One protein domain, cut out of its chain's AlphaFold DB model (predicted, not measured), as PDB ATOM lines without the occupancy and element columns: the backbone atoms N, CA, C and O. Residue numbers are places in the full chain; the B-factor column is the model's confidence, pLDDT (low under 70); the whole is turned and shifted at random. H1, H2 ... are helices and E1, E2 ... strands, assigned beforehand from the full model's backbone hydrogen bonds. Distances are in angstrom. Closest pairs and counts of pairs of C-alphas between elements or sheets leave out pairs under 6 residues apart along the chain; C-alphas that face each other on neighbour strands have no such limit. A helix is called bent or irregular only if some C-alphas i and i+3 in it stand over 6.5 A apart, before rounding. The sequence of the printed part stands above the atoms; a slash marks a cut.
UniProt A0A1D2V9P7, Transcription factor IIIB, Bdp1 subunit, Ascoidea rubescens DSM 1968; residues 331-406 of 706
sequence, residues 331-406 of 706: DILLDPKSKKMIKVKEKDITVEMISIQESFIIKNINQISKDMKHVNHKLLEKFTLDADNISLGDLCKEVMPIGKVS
ATOM      1  N   ASP A 331     201.415 159.448 210.996       63.66
ATOM      2  CA  ASP A 331     202.040 158.369 211.748       63.66
ATOM      3  C   ASP A 331     203.116 157.683 210.886       63.66
ATOM      4  O   ASP A 331     203.116 157.728 209.649       63.66
ATOM      5  N   ILE A 332     204.116 157.108 211.553       66.12
ATOM      6  CA  ILE A 332     205.261 156.458 210.912       66.12
ATOM      7  C   ILE A 332     205.071 154.958 211.076       66.12
ATOM      8  O   ILE A 332     205.237 154.420 212.170       66.12
ATOM      9  N   LEU A 333     204.708 154.291 209.986       64.88
ATOM     10  CA  LEU A 333     204.352 152.876 209.985       64.88
ATOM     11  C   LEU A 333     205.480 152.044 209.375       64.88
ATOM     12  O   LEU A 333     206.126 152.455 208.408       64.88
ATOM     13  N   LEU A 334     205.705 150.852 209.927       66.38
ATOM     14  CA  LEU A 334     206.569 149.841 209.321       66.38
ATOM     15  C   LEU A 334     205.786 149.145 208.199       66.38
ATOM     16  O   LEU A 334     204.882 148.361 208.475       66.38
ATOM     17  N   ASP A 335     206.130 149.416 206.941       66.12
ATOM     18  CA  ASP A 335     205.493 148.761 205.795       66.12
ATOM     19  C   ASP A 335     205.776 147.243 205.825       66.12
ATOM     20  O   ASP A 335     206.947 146.843 205.759       66.12
ATOM     21  N   PRO A 336     204.740 146.380 205.882       62.75
ATOM     22  CA  PRO A 336     204.915 144.931 205.956       62.75
ATOM     23  C   PRO A 336     205.605 144.336 204.718       62.75
ATOM     24  O   PRO A 336     206.203 143.264 204.818       62.75
ATOM     25  N   LYS A 337     205.565 145.014 203.559       63.22
ATOM     26  CA  LYS A 337     206.168 144.536 202.305       63.22
ATOM     27  C   LYS A 337     207.648 144.898 202.199       63.22
ATOM     28  O   LYS A 337     208.476 144.010 202.004       63.22
ATOM     29  N   SER A 338     208.015 146.175 202.340       63.09
ATOM     30  CA  SER A 338     209.420 146.612 202.241       63.09
ATOM     31  C   SER A 338     210.218 146.487 203.544       63.09
ATOM     32  O   SER A 338     211.444 146.613 203.505       63.09
ATOM     33  N   LYS A 339     209.546 146.242 204.680       66.00
ATOM     34  CA  LYS A 339     210.117 146.231 206.041       66.00
ATOM     35  C   LYS A 339     210.854 147.530 206.387       66.00
ATOM     36  O   LYS A 339     211.843 147.511 207.119       66.00
ATOM     37  N   LYS A 340     210.377 148.659 205.857       68.06
ATOM     38  CA  LYS A 340     210.904 150.008 206.107       68.06
ATOM     39  C   LYS A 340     209.848 150.886 206.746       68.06
ATOM     40  O   LYS A 340     208.658 150.709 206.511       68.06
ATOM     41  N   MET A 341     210.302 151.847 207.534       69.19
ATOM     42  CA  MET A 341     209.444 152.871 208.105       69.19
ATOM     43  C   MET A 341     209.128 153.920 207.039       69.19
ATOM     44  O   MET A 341     210.038 154.443 206.386       69.19
ATOM     45  N   ILE A 342     207.843 154.212 206.863       70.25
ATOM     46  CA  ILE A 342     207.306 155.162 205.886       70.25
ATOM     47  C   ILE A 342     206.426 156.170 206.637       70.25
ATOM     48  O   ILE A 342     205.693 155.803 207.552       70.25
ATOM     49  N   LYS A 343     206.513 157.454 206.264       66.94
ATOM     50  CA  LYS A 343     205.610 158.511 206.749       66.94
ATOM     51  C   LYS A 343     204.283 158.390 205.990       66.94
ATOM     52  O   LYS A 343     204.278 158.580 204.776       66.94
ATOM     53  N   VAL A 344     203.193 158.077 206.687       69.19
ATOM     54  CA  VAL A 344     201.849 157.864 206.115       69.19
ATOM     55  C   VAL A 344     200.897 158.932 206.669       69.19
ATOM     56  O   VAL A 344     201.086 159.390 207.794       69.19
ATOM     57  N   LYS A 345     199.905 159.379 205.889       69.19
ATOM     58  CA  LYS A 345     198.846 160.279 206.383       69.19
ATOM     59  C   LYS A 345     197.786 159.469 207.124       69.19
ATOM     60  O   LYS A 345     197.417 158.397 206.656       69.19
ATOM     61  N   GLU A 346     197.212 160.010 208.199       61.44
ATOM     62  CA  GLU A 346     196.132 159.348 208.960       61.44
ATOM     63  C   GLU A 346     194.963 158.829 208.099       61.44
ATOM     64  O   GLU A 346     194.338 157.827 208.430       61.44
ATOM     65  N   LYS A 347     194.686 159.497 206.973       56.66
ATOM     66  CA  LYS A 347     193.593 159.167 206.045       56.66
ATOM     67  C   LYS A 347     193.801 157.856 205.270       56.66
ATOM     68  O   LYS A 347     192.828 157.331 204.740       56.66
ATOM     69  N   ASP A 348     195.029 157.336 205.224       58.56
ATOM     70  CA  ASP A 348     195.410 156.160 204.429       58.56
ATOM     71  C   ASP A 348     195.608 154.887 205.289       58.56
ATOM     72  O   ASP A 348     196.067 153.857 204.789       58.56
ATOM     73  N   ILE A 349     195.293 154.938 206.592       56.47
ATOM     74  CA  ILE A 349     195.496 153.825 207.532       56.47
ATOM     75  C   ILE A 349     194.411 152.753 207.339       56.47
ATOM     76  O   ILE A 349     193.235 152.977 207.625       56.47
ATOM     77  N   THR A 350     194.806 151.553 206.905       51.00
ATOM     78  CA  THR A 350     193.925 150.372 206.876       51.00
ATOM     79  C   THR A 350     193.960 149.616 208.208       51.00
ATOM     80  O   THR A 350     194.945 149.660 208.938       51.00
ATOM     81  N   VAL A 351     192.880 148.897 208.537       46.91
ATOM     82  CA  VAL A 351     192.649 148.317 209.883       46.91
ATOM     83  C   VAL A 351     193.696 147.266 210.302       46.91
ATOM     84  O   VAL A 351     193.926 147.074 211.492       46.91
ATOM     85  N   GLU A 352     194.390 146.629 209.353       48.06
ATOM     86  CA  GLU A 352     195.515 145.722 209.642       48.06
ATOM     87  C   GLU A 352     196.783 146.460 210.122       48.06
ATOM     88  O   GLU A 352     197.668 145.852 210.724       48.06
ATOM     89  N   MET A 353     196.883 147.774 209.897       49.59
ATOM     90  CA  MET A 353     198.007 148.619 210.323       49.59
ATOM     91  C   MET A 353     197.772 149.151 211.743       49.59
ATOM     92  O   MET A 353     197.676 150.356 211.976       49.59
ATOM     93  N   ILE A 354     197.626 148.217 212.687       43.19
ATOM     94  CA  ILE A 354     197.174 148.472 214.061       43.19
ATOM     95  C   ILE A 354     198.030 149.539 214.762       43.19
ATOM     96  O   ILE A 354     199.258 149.463 214.803       43.19
ATOM     97  N   SER A 355     197.339 150.505 215.371       47.41
ATOM     98  CA  SER A 355     197.919 151.539 216.229       47.41
ATOM     99  C   SER A 355     198.630 150.917 217.435       47.41
ATOM    100  O   SER A 355     197.992 150.341 218.316       47.41
ATOM    101  N   ILE A 356     199.957 151.054 217.482       44.25
ATOM    102  CA  ILE A 356     200.787 150.708 218.640       44.25
ATOM    103  C   ILE A 356     201.237 152.027 219.268       44.25
ATOM    104  O   ILE A 356     201.982 152.792 218.659       44.25
ATOM    105  N   GLN A 357     200.743 152.318 220.474       50.59
ATOM    106  CA  GLN A 357     200.982 153.601 221.153       50.59
ATOM    107  C   GLN A 357     202.291 153.642 221.964       50.59
ATOM    108  O   GLN A 357     202.633 154.682 222.527       50.59
ATOM    109  N   GLU A 358     203.027 152.531 222.007       53.03
ATOM    110  CA  GLU A 358     204.267 152.354 222.769       53.03
ATOM    111  C   GLU A 358     205.499 152.333 221.845       53.03
ATOM    112  O   GLU A 358     205.382 152.161 220.631       53.03
ATOM    113  N   SER A 359     206.691 152.573 222.404       59.72
ATOM    114  CA  SER A 359     207.896 152.911 221.629       59.72
ATOM    115  C   SER A 359     208.263 151.872 220.564       59.72
ATOM    116  O   SER A 359     208.504 150.704 220.882       59.72
ATOM    117  N   PHE A 360     208.396 152.311 219.313       70.56
ATOM    118  CA  PHE A 360     208.764 151.444 218.195       70.56
ATOM    119  C   PHE A 360     210.241 151.034 218.281       70.56
ATOM    120  O   PHE A 360     211.137 151.837 218.013       70.56
ATOM    121  N   ILE A 361     210.482 149.763 218.608       77.44
ATOM    122  CA  ILE A 361     211.822 149.163 218.652       77.44
ATOM    123  C   ILE A 361     212.310 148.884 217.223       77.44
ATOM    124  O   ILE A 361     211.818 147.983 216.536       77.44
ATOM    125  N   ILE A 362     213.316 149.637 216.783       77.44
ATOM    126  CA  ILE A 362     214.017 149.427 215.517       77.44
ATOM    127  C   ILE A 362     215.005 148.277 215.702       77.44
ATOM    128  O   ILE A 362     215.962 148.393 216.462       77.44
ATOM    129  N   LYS A 363     214.796 147.184 214.965       73.88
ATOM    130  CA  LYS A 363     215.616 145.964 215.027       73.88
ATOM    131  C   LYS A 363     216.761 145.945 214.026       73.88
ATOM    132  O   LYS A 363     217.660 145.127 214.139       73.88
ATOM    133  N   ASN A 364     216.702 146.753 212.973       77.00
ATOM    134  CA  ASN A 364     217.670 146.736 211.877       77.00
ATOM    135  C   ASN A 364     217.796 148.144 211.283       77.00
ATOM    136  O   ASN A 364     216.789 148.740 210.904       77.00
ATOM    137  N   ILE A 365     219.019 148.647 211.076       73.44
ATOM    138  CA  ILE A 365     219.226 149.984 210.479       73.44
ATOM    139  C   ILE A 365     218.599 150.130 209.080       73.44
ATOM    140  O   ILE A 365     218.194 151.221 208.689       73.44
ATOM    141  N   ASN A 366     218.445 149.024 208.345       74.56
ATOM    142  CA  ASN A 366     217.787 148.988 207.036       74.56
ATOM    143  C   ASN A 366     216.278 149.299 207.080       74.56
ATOM    144  O   ASN A 366     215.700 149.559 206.026       74.56
ATOM    145  N   GLN A 367     215.652 149.287 208.264       74.81
ATOM    146  CA  GLN A 367     214.262 149.714 208.460       74.81
ATOM    147  C   GLN A 367     214.127 151.245 208.404       74.81
ATOM    148  O   GLN A 367     213.067 151.760 208.060       74.81
ATOM    149  N   ILE A 368     215.198 151.987 208.700       73.56
ATOM    150  CA  ILE A 368     215.211 153.452 208.702       73.56
ATOM    151  C   ILE A 368     215.378 153.941 207.258       73.56
ATOM    152  O   ILE A 368     216.458 153.803 206.675       73.56
ATOM    153  N   SER A 369     214.338 154.536 206.658       71.56
ATOM    154  CA  SER A 369     214.520 155.174 205.345       71.56
ATOM    155  C   SER A 369     215.425 156.401 205.455       71.56
ATOM    156  O   SER A 369     215.389 157.145 206.436       71.56
ATOM    157  N   LYS A 370     216.209 156.662 204.404       67.81
ATOM    158  CA  LYS A 370     217.109 157.829 204.323       67.81
ATOM    159  C   LYS A 370     216.356 159.161 204.392       67.81
ATOM    160  O   LYS A 370     216.938 160.168 204.790       67.81
ATOM    161  N   ASP A 371     215.075 159.133 204.041       66.06
ATOM    162  CA  ASP A 371     214.178 160.285 203.933       66.06
ATOM    163  C   ASP A 371     213.597 160.712 205.298       66.06
ATOM    164  O   ASP A 371     213.074 161.816 205.431       66.06
ATOM    165  N   MET A 372     213.778 159.894 206.348       66.75
ATOM    166  CA  MET A 372     213.370 160.197 207.734       66.75
ATOM    167  C   MET A 372     214.032 161.465 208.312       66.75
ATOM    168  O   MET A 372     213.579 161.998 209.318       66.75
ATOM    169  N   LYS A 373     215.077 161.997 207.661       64.06
ATOM    170  CA  LYS A 373     215.805 163.217 208.066       64.06
ATOM    171  C   LYS A 373     214.972 164.506 208.067       64.06
ATOM    172  O   LYS A 373     215.436 165.506 208.605       64.06
ATOM    173  N   HIS A 374     213.790 164.499 207.450       64.38
ATOM    174  CA  HIS A 374     212.880 165.649 207.367       64.38
ATOM    175  C   HIS A 374     211.539 165.393 208.080       64.38
ATOM    176  O   HIS A 374     210.519 165.977 207.727       64.38
ATOM    177  N   VAL A 375     211.529 164.478 209.052       70.00
ATOM    178  CA  VAL A 375     210.347 164.116 209.842       70.00
ATOM    179  C   VAL A 375     210.373 164.839 211.192       70.00
ATOM    180  O   VAL A 375     211.440 165.129 211.731       70.00
ATOM    181  N   ASN A 376     209.196 165.152 211.735       75.75
ATOM    182  CA  ASN A 376     209.054 165.940 212.958       75.75
ATOM    183  C   ASN A 376     209.755 165.241 214.136       75.75
ATOM    184  O   ASN A 376     209.448 164.093 214.468       75.75
ATOM    185  N   HIS A 377     210.663 165.956 214.804       74.94
ATOM    186  CA  HIS A 377     211.508 165.417 215.877       74.94
ATOM    187  C   HIS A 377     210.707 164.764 217.023       74.94
ATOM    188  O   HIS A 377     211.131 163.749 217.567       74.94
ATOM    189  N   LYS A 378     209.498 165.270 217.313       78.50
ATOM    190  CA  LYS A 378     208.569 164.737 218.333       78.50
ATOM    191  C   LYS A 378     208.024 163.333 218.015       78.50
ATOM    192  O   LYS A 378     207.517 162.660 218.908       78.50
ATOM    193  N   LEU A 379     208.118 162.877 216.761       76.75
ATOM    194  CA  LEU A 379     207.896 161.470 216.407       76.75
ATOM    195  C   LEU A 379     209.200 160.664 216.441       76.75
ATOM    196  O   LEU A 379     209.180 159.511 216.854       76.75
ATOM    197  N   LEU A 380     210.330 161.265 216.054       77.56
ATOM    198  CA  LEU A 380     211.643 160.603 216.022       77.56
ATOM    199  C   LEU A 380     212.181 160.241 217.423       77.56
ATOM    200  O   LEU A 380     212.976 159.310 217.549       77.56
ATOM    201  N   GLU A 381     211.695 160.909 218.471       80.06
ATOM    202  CA  GLU A 381     211.922 160.547 219.877       80.06
ATOM    203  C   GLU A 381     211.226 159.234 220.297       80.06
ATOM    204  O   GLU A 381     211.700 158.559 221.209       80.06
ATOM    205  N   LYS A 382     210.131 158.830 219.633       79.12
ATOM    206  CA  LYS A 382     209.351 157.628 219.999       79.12
ATOM    207  C   LYS A 382     210.004 156.306 219.574       79.12
ATOM    208  O   LYS A 382     209.474 155.242 219.895       79.12
ATOM    209  N   PHE A 383     211.114 156.360 218.842       78.75
ATOM    210  CA  PHE A 383     211.832 155.178 218.374       78.75
ATOM    211  C   PHE A 383     212.952 154.799 219.330       78.75
ATOM    212  O   PHE A 383     213.832 155.603 219.643       78.75
ATOM    213  N   THR A 384     212.944 153.539 219.742       78.62
ATOM    214  CA  THR A 384     214.000 152.913 220.534       78.62
ATOM    215  C   THR A 384     214.832 151.991 219.645       78.62
ATOM    216  O   THR A 384     214.395 151.558 218.577       78.62
ATOM    217  N   LEU A 385     216.074 151.728 220.046       82.44
ATOM    218  CA  LEU A 385     217.016 150.906 219.286       82.44
ATOM    219  C   LEU A 385     217.163 149.542 219.963       82.44
ATOM    220  O   LEU A 385     217.387 149.477 221.170       82.44
ATOM    221  N   ASP A 386     217.038 148.467 219.189       84.19
ATOM    222  CA  ASP A 386     217.248 147.097 219.655       84.19
ATOM    223  C   ASP A 386     218.747 146.835 219.882       84.19
ATOM    224  O   ASP A 386     219.535 146.807 218.931       84.19
ATOM    225  N   ALA A 387     219.143 146.679 221.146       80.25
ATOM    226  CA  ALA A 387     220.544 146.571 221.547       80.25
ATOM    227  C   ALA A 387     221.226 145.290 221.037       80.25
ATOM    228  O   ALA A 387     222.423 145.316 220.756       80.25
ATOM    229  N   ASP A 388     220.469 144.200 220.873       84.06
ATOM    230  CA  ASP A 388     221.015 142.890 220.502       84.06
ATOM    231  C   ASP A 388     221.215 142.749 218.983       84.06
ATOM    232  O   ASP A 388     222.067 141.985 218.526       84.06
ATOM    233  N   ASN A 389     220.431 143.485 218.186       82.25
ATOM    234  CA  ASN A 389     220.386 143.345 216.727       82.25
ATOM    235  C   ASN A 389     221.107 144.469 215.954       82.25
ATOM    236  O   ASN A 389     221.398 144.302 214.766       82.25
ATOM    237  N   ILE A 390     221.404 145.613 216.582       80.50
ATOM    238  CA  ILE A 390     222.069 146.746 215.918       80.50
ATOM    239  C   ILE A 390     223.584 146.706 216.152       80.50
ATOM    240  O   ILE A 390     224.070 146.728 217.278       80.50
ATOM    241  N   SER A 391     224.360 146.726 215.064       83.62
ATOM    242  CA  SER A 391     225.822 146.778 215.151       83.62
ATOM    243  C   SER A 391     226.315 148.110 215.729       83.62
ATOM    244  O   SER A 391     225.838 149.181 215.354       83.62
ATOM    245  N   LEU A 392     227.384 148.081 216.531       82.44
ATOM    246  CA  LEU A 392     228.090 149.299 216.950       82.44
ATOM    247  C   LEU A 392     228.558 150.143 215.743       82.44
ATOM    248  O   LEU A 392     228.521 151.369 215.791       82.44
ATOM    249  N   GLY A 393     228.908 149.503 214.618       84.31
ATOM    250  CA  GLY A 393     229.240 150.193 213.364       84.31
ATOM    251  C   GLY A 393     228.046 150.860 212.661       84.31
ATOM    252  O   GLY A 393     228.243 151.713 211.797       84.31
ATOM    253  N   ASP A 394     226.815 150.502 213.035       80.06
ATOM    254  CA  ASP A 394     225.584 151.167 212.600       80.06
ATOM    255  C   ASP A 394     225.225 152.350 213.507       80.06
ATOM    256  O   ASP A 394     224.799 153.387 212.995       80.06
ATOM    257  N   LEU A 395     225.467 152.230 214.821       78.69
ATOM    258  CA  LEU A 395     225.345 153.326 215.792       78.69
ATOM    259  C   LEU A 395     226.354 154.453 215.514       78.69
ATOM    260  O   LEU A 395     225.999 155.627 215.550       78.69
ATOM    261  N   CYS A 396     227.601 154.117 215.174       78.12
ATOM    262  CA  CYS A 396     228.674 155.087 214.917       78.12
ATOM    263  C   CYS A 396     228.611 155.782 213.536       78.12
ATOM    264  O   CYS A 396     229.615 156.335 213.080       78.12
ATOM    265  N   LYS A 397     227.466 155.769 212.842       80.38
ATOM    266  CA  LYS A 397     227.287 156.491 211.568       80.38
ATOM    267  C   LYS A 397     226.998 157.972 211.813       80.38
ATOM    268  O   LYS A 397     226.169 158.319 212.642       80.38
ATOM    269  N   GLU A 398     227.618 158.838 211.009       69.19
ATOM    270  CA  GLU A 398     227.639 160.305 211.188       69.19
ATOM    271  C   GLU A 398     226.263 160.992 211.312       69.19
ATOM    272  O   GLU A 398     226.187 162.102 211.832       69.19
ATOM    273  N   VAL A 399     225.179 160.376 210.820       68.81
ATOM    274  CA  VAL A 399     223.809 160.898 210.953       68.81
ATOM    275  C   VAL A 399     222.815 159.754 211.171       68.81
ATOM    276  O   VAL A 399     222.292 159.192 210.203       68.81
ATOM    277  N   MET A 400     222.512 159.451 212.434       74.88
ATOM    278  CA  MET A 400     221.332 158.678 212.825       74.88
ATOM    279  C   MET A 400     220.161 159.647 213.089       74.88
ATOM    280  O   MET A 400     220.302 160.531 213.929       74.88
ATOM    281  N   PRO A 401     219.022 159.548 212.376       72.69
ATOM    282  CA  PRO A 401     217.941 160.535 212.455       72.69
ATOM    283  C   PRO A 401     216.898 160.206 213.544       72.69
ATOM    284  O   PRO A 401     215.712 160.406 213.321       72.69
ATOM    285  N   ILE A 402     217.312 159.624 214.671       75.19
ATOM    286  CA  ILE A 402     216.433 159.056 215.714       75.19
ATOM    287  C   ILE A 402     216.945 159.445 217.102       75.19
ATOM    288  O   ILE A 402     218.154 159.550 217.302       75.19
ATOM    289  N   GLY A 403     216.023 159.611 218.053       76.88
ATOM    290  CA  GLY A 403     216.313 159.953 219.444       76.88
ATOM    291  C   GLY A 403     215.856 161.360 219.829       76.88
ATOM    292  O   GLY A 403     215.114 162.021 219.102       76.88
ATOM    293  N   LYS A 404     216.287 161.803 221.013       82.31
ATOM    294  CA  LYS A 404     215.946 163.113 221.584       82.31
ATOM    295  C   LYS A 404     216.761 164.231 220.926       82.31
ATOM    296  O   LYS A 404     217.948 164.060 220.652       82.31
ATOM    297  N   VAL A 405     216.133 165.387 220.721       86.12
ATOM    298  CA  VAL A 405     216.831 166.629 220.345       86.12
ATOM    299  C   VAL A 405     217.536 167.247 221.554       86.12
ATOM    300  O   VAL A 405     217.161 166.992 222.696       86.12
ATOM    301  N   SER A 406     218.565 168.057 221.305       87.94
ATOM    302  CA  SER A 406     219.204 168.878 222.336       87.94
ATOM    303  C   SER A 406     218.405 170.153 222.609       87.94
ATOM    304  O   SER A 406     217.777 170.693 221.703       87.94
TER     305      SER A 406
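This is residues 331 to 406 of the 706 residues of the protein "Transcription factor IIIB, Bdp1 subunit" of Ascoidea rubescens DSM 1968 (UniProt A0A1D2V9P7). With little regular structure, this is mainly loops: hairpin E1-E2 and loop 346 to 359 lie toward one end of the longest axis, the short strand pair E3-E4 nearer the middle, H3 at the other end. The 76 printed residues, 28 in named elements, run E1 E2 E3 H1 H2 E4 H3, class mixed. The whole is compact, radius of gyration of the C-alphas 12.6 A, spans 36 by 26 by 22 A.

E1, residues 331 to 334, and E2, residues 341 to 345, form an antiparallel hairpin; N 333 and O 342, 3.0 A apart, are within hydrogen-bond range. E3, residues 360 to 362, and E4, residues 383 to 385, are parallel, N 362 to O 384 2.8 A. H1, residues 370 to 374, and H2, residues 377 to 380, come between them: a strand-helix-strand unit, parallel neighbour strands joined through helices, its crossover right-handed. H1 is only just irregular, C-alphas 370 and 373 6.7 A apart, with 0 of 1 O i to N i+4 and 1 of 2 O i to N i+3 pairs within range. H3, residues 392 to 395, and H2 are apart.

E1 begins at C-alpha 331 (202.040, 158.369, 211.748); E2 is 13.0 A long; H3 ends at C-alpha 395 (225.345, 153.326, 215.792).

The printed part has no cut. The link E2 to E3 is long, 14 residues. 35 residues are under pLDDT 70, among them 343 to 359.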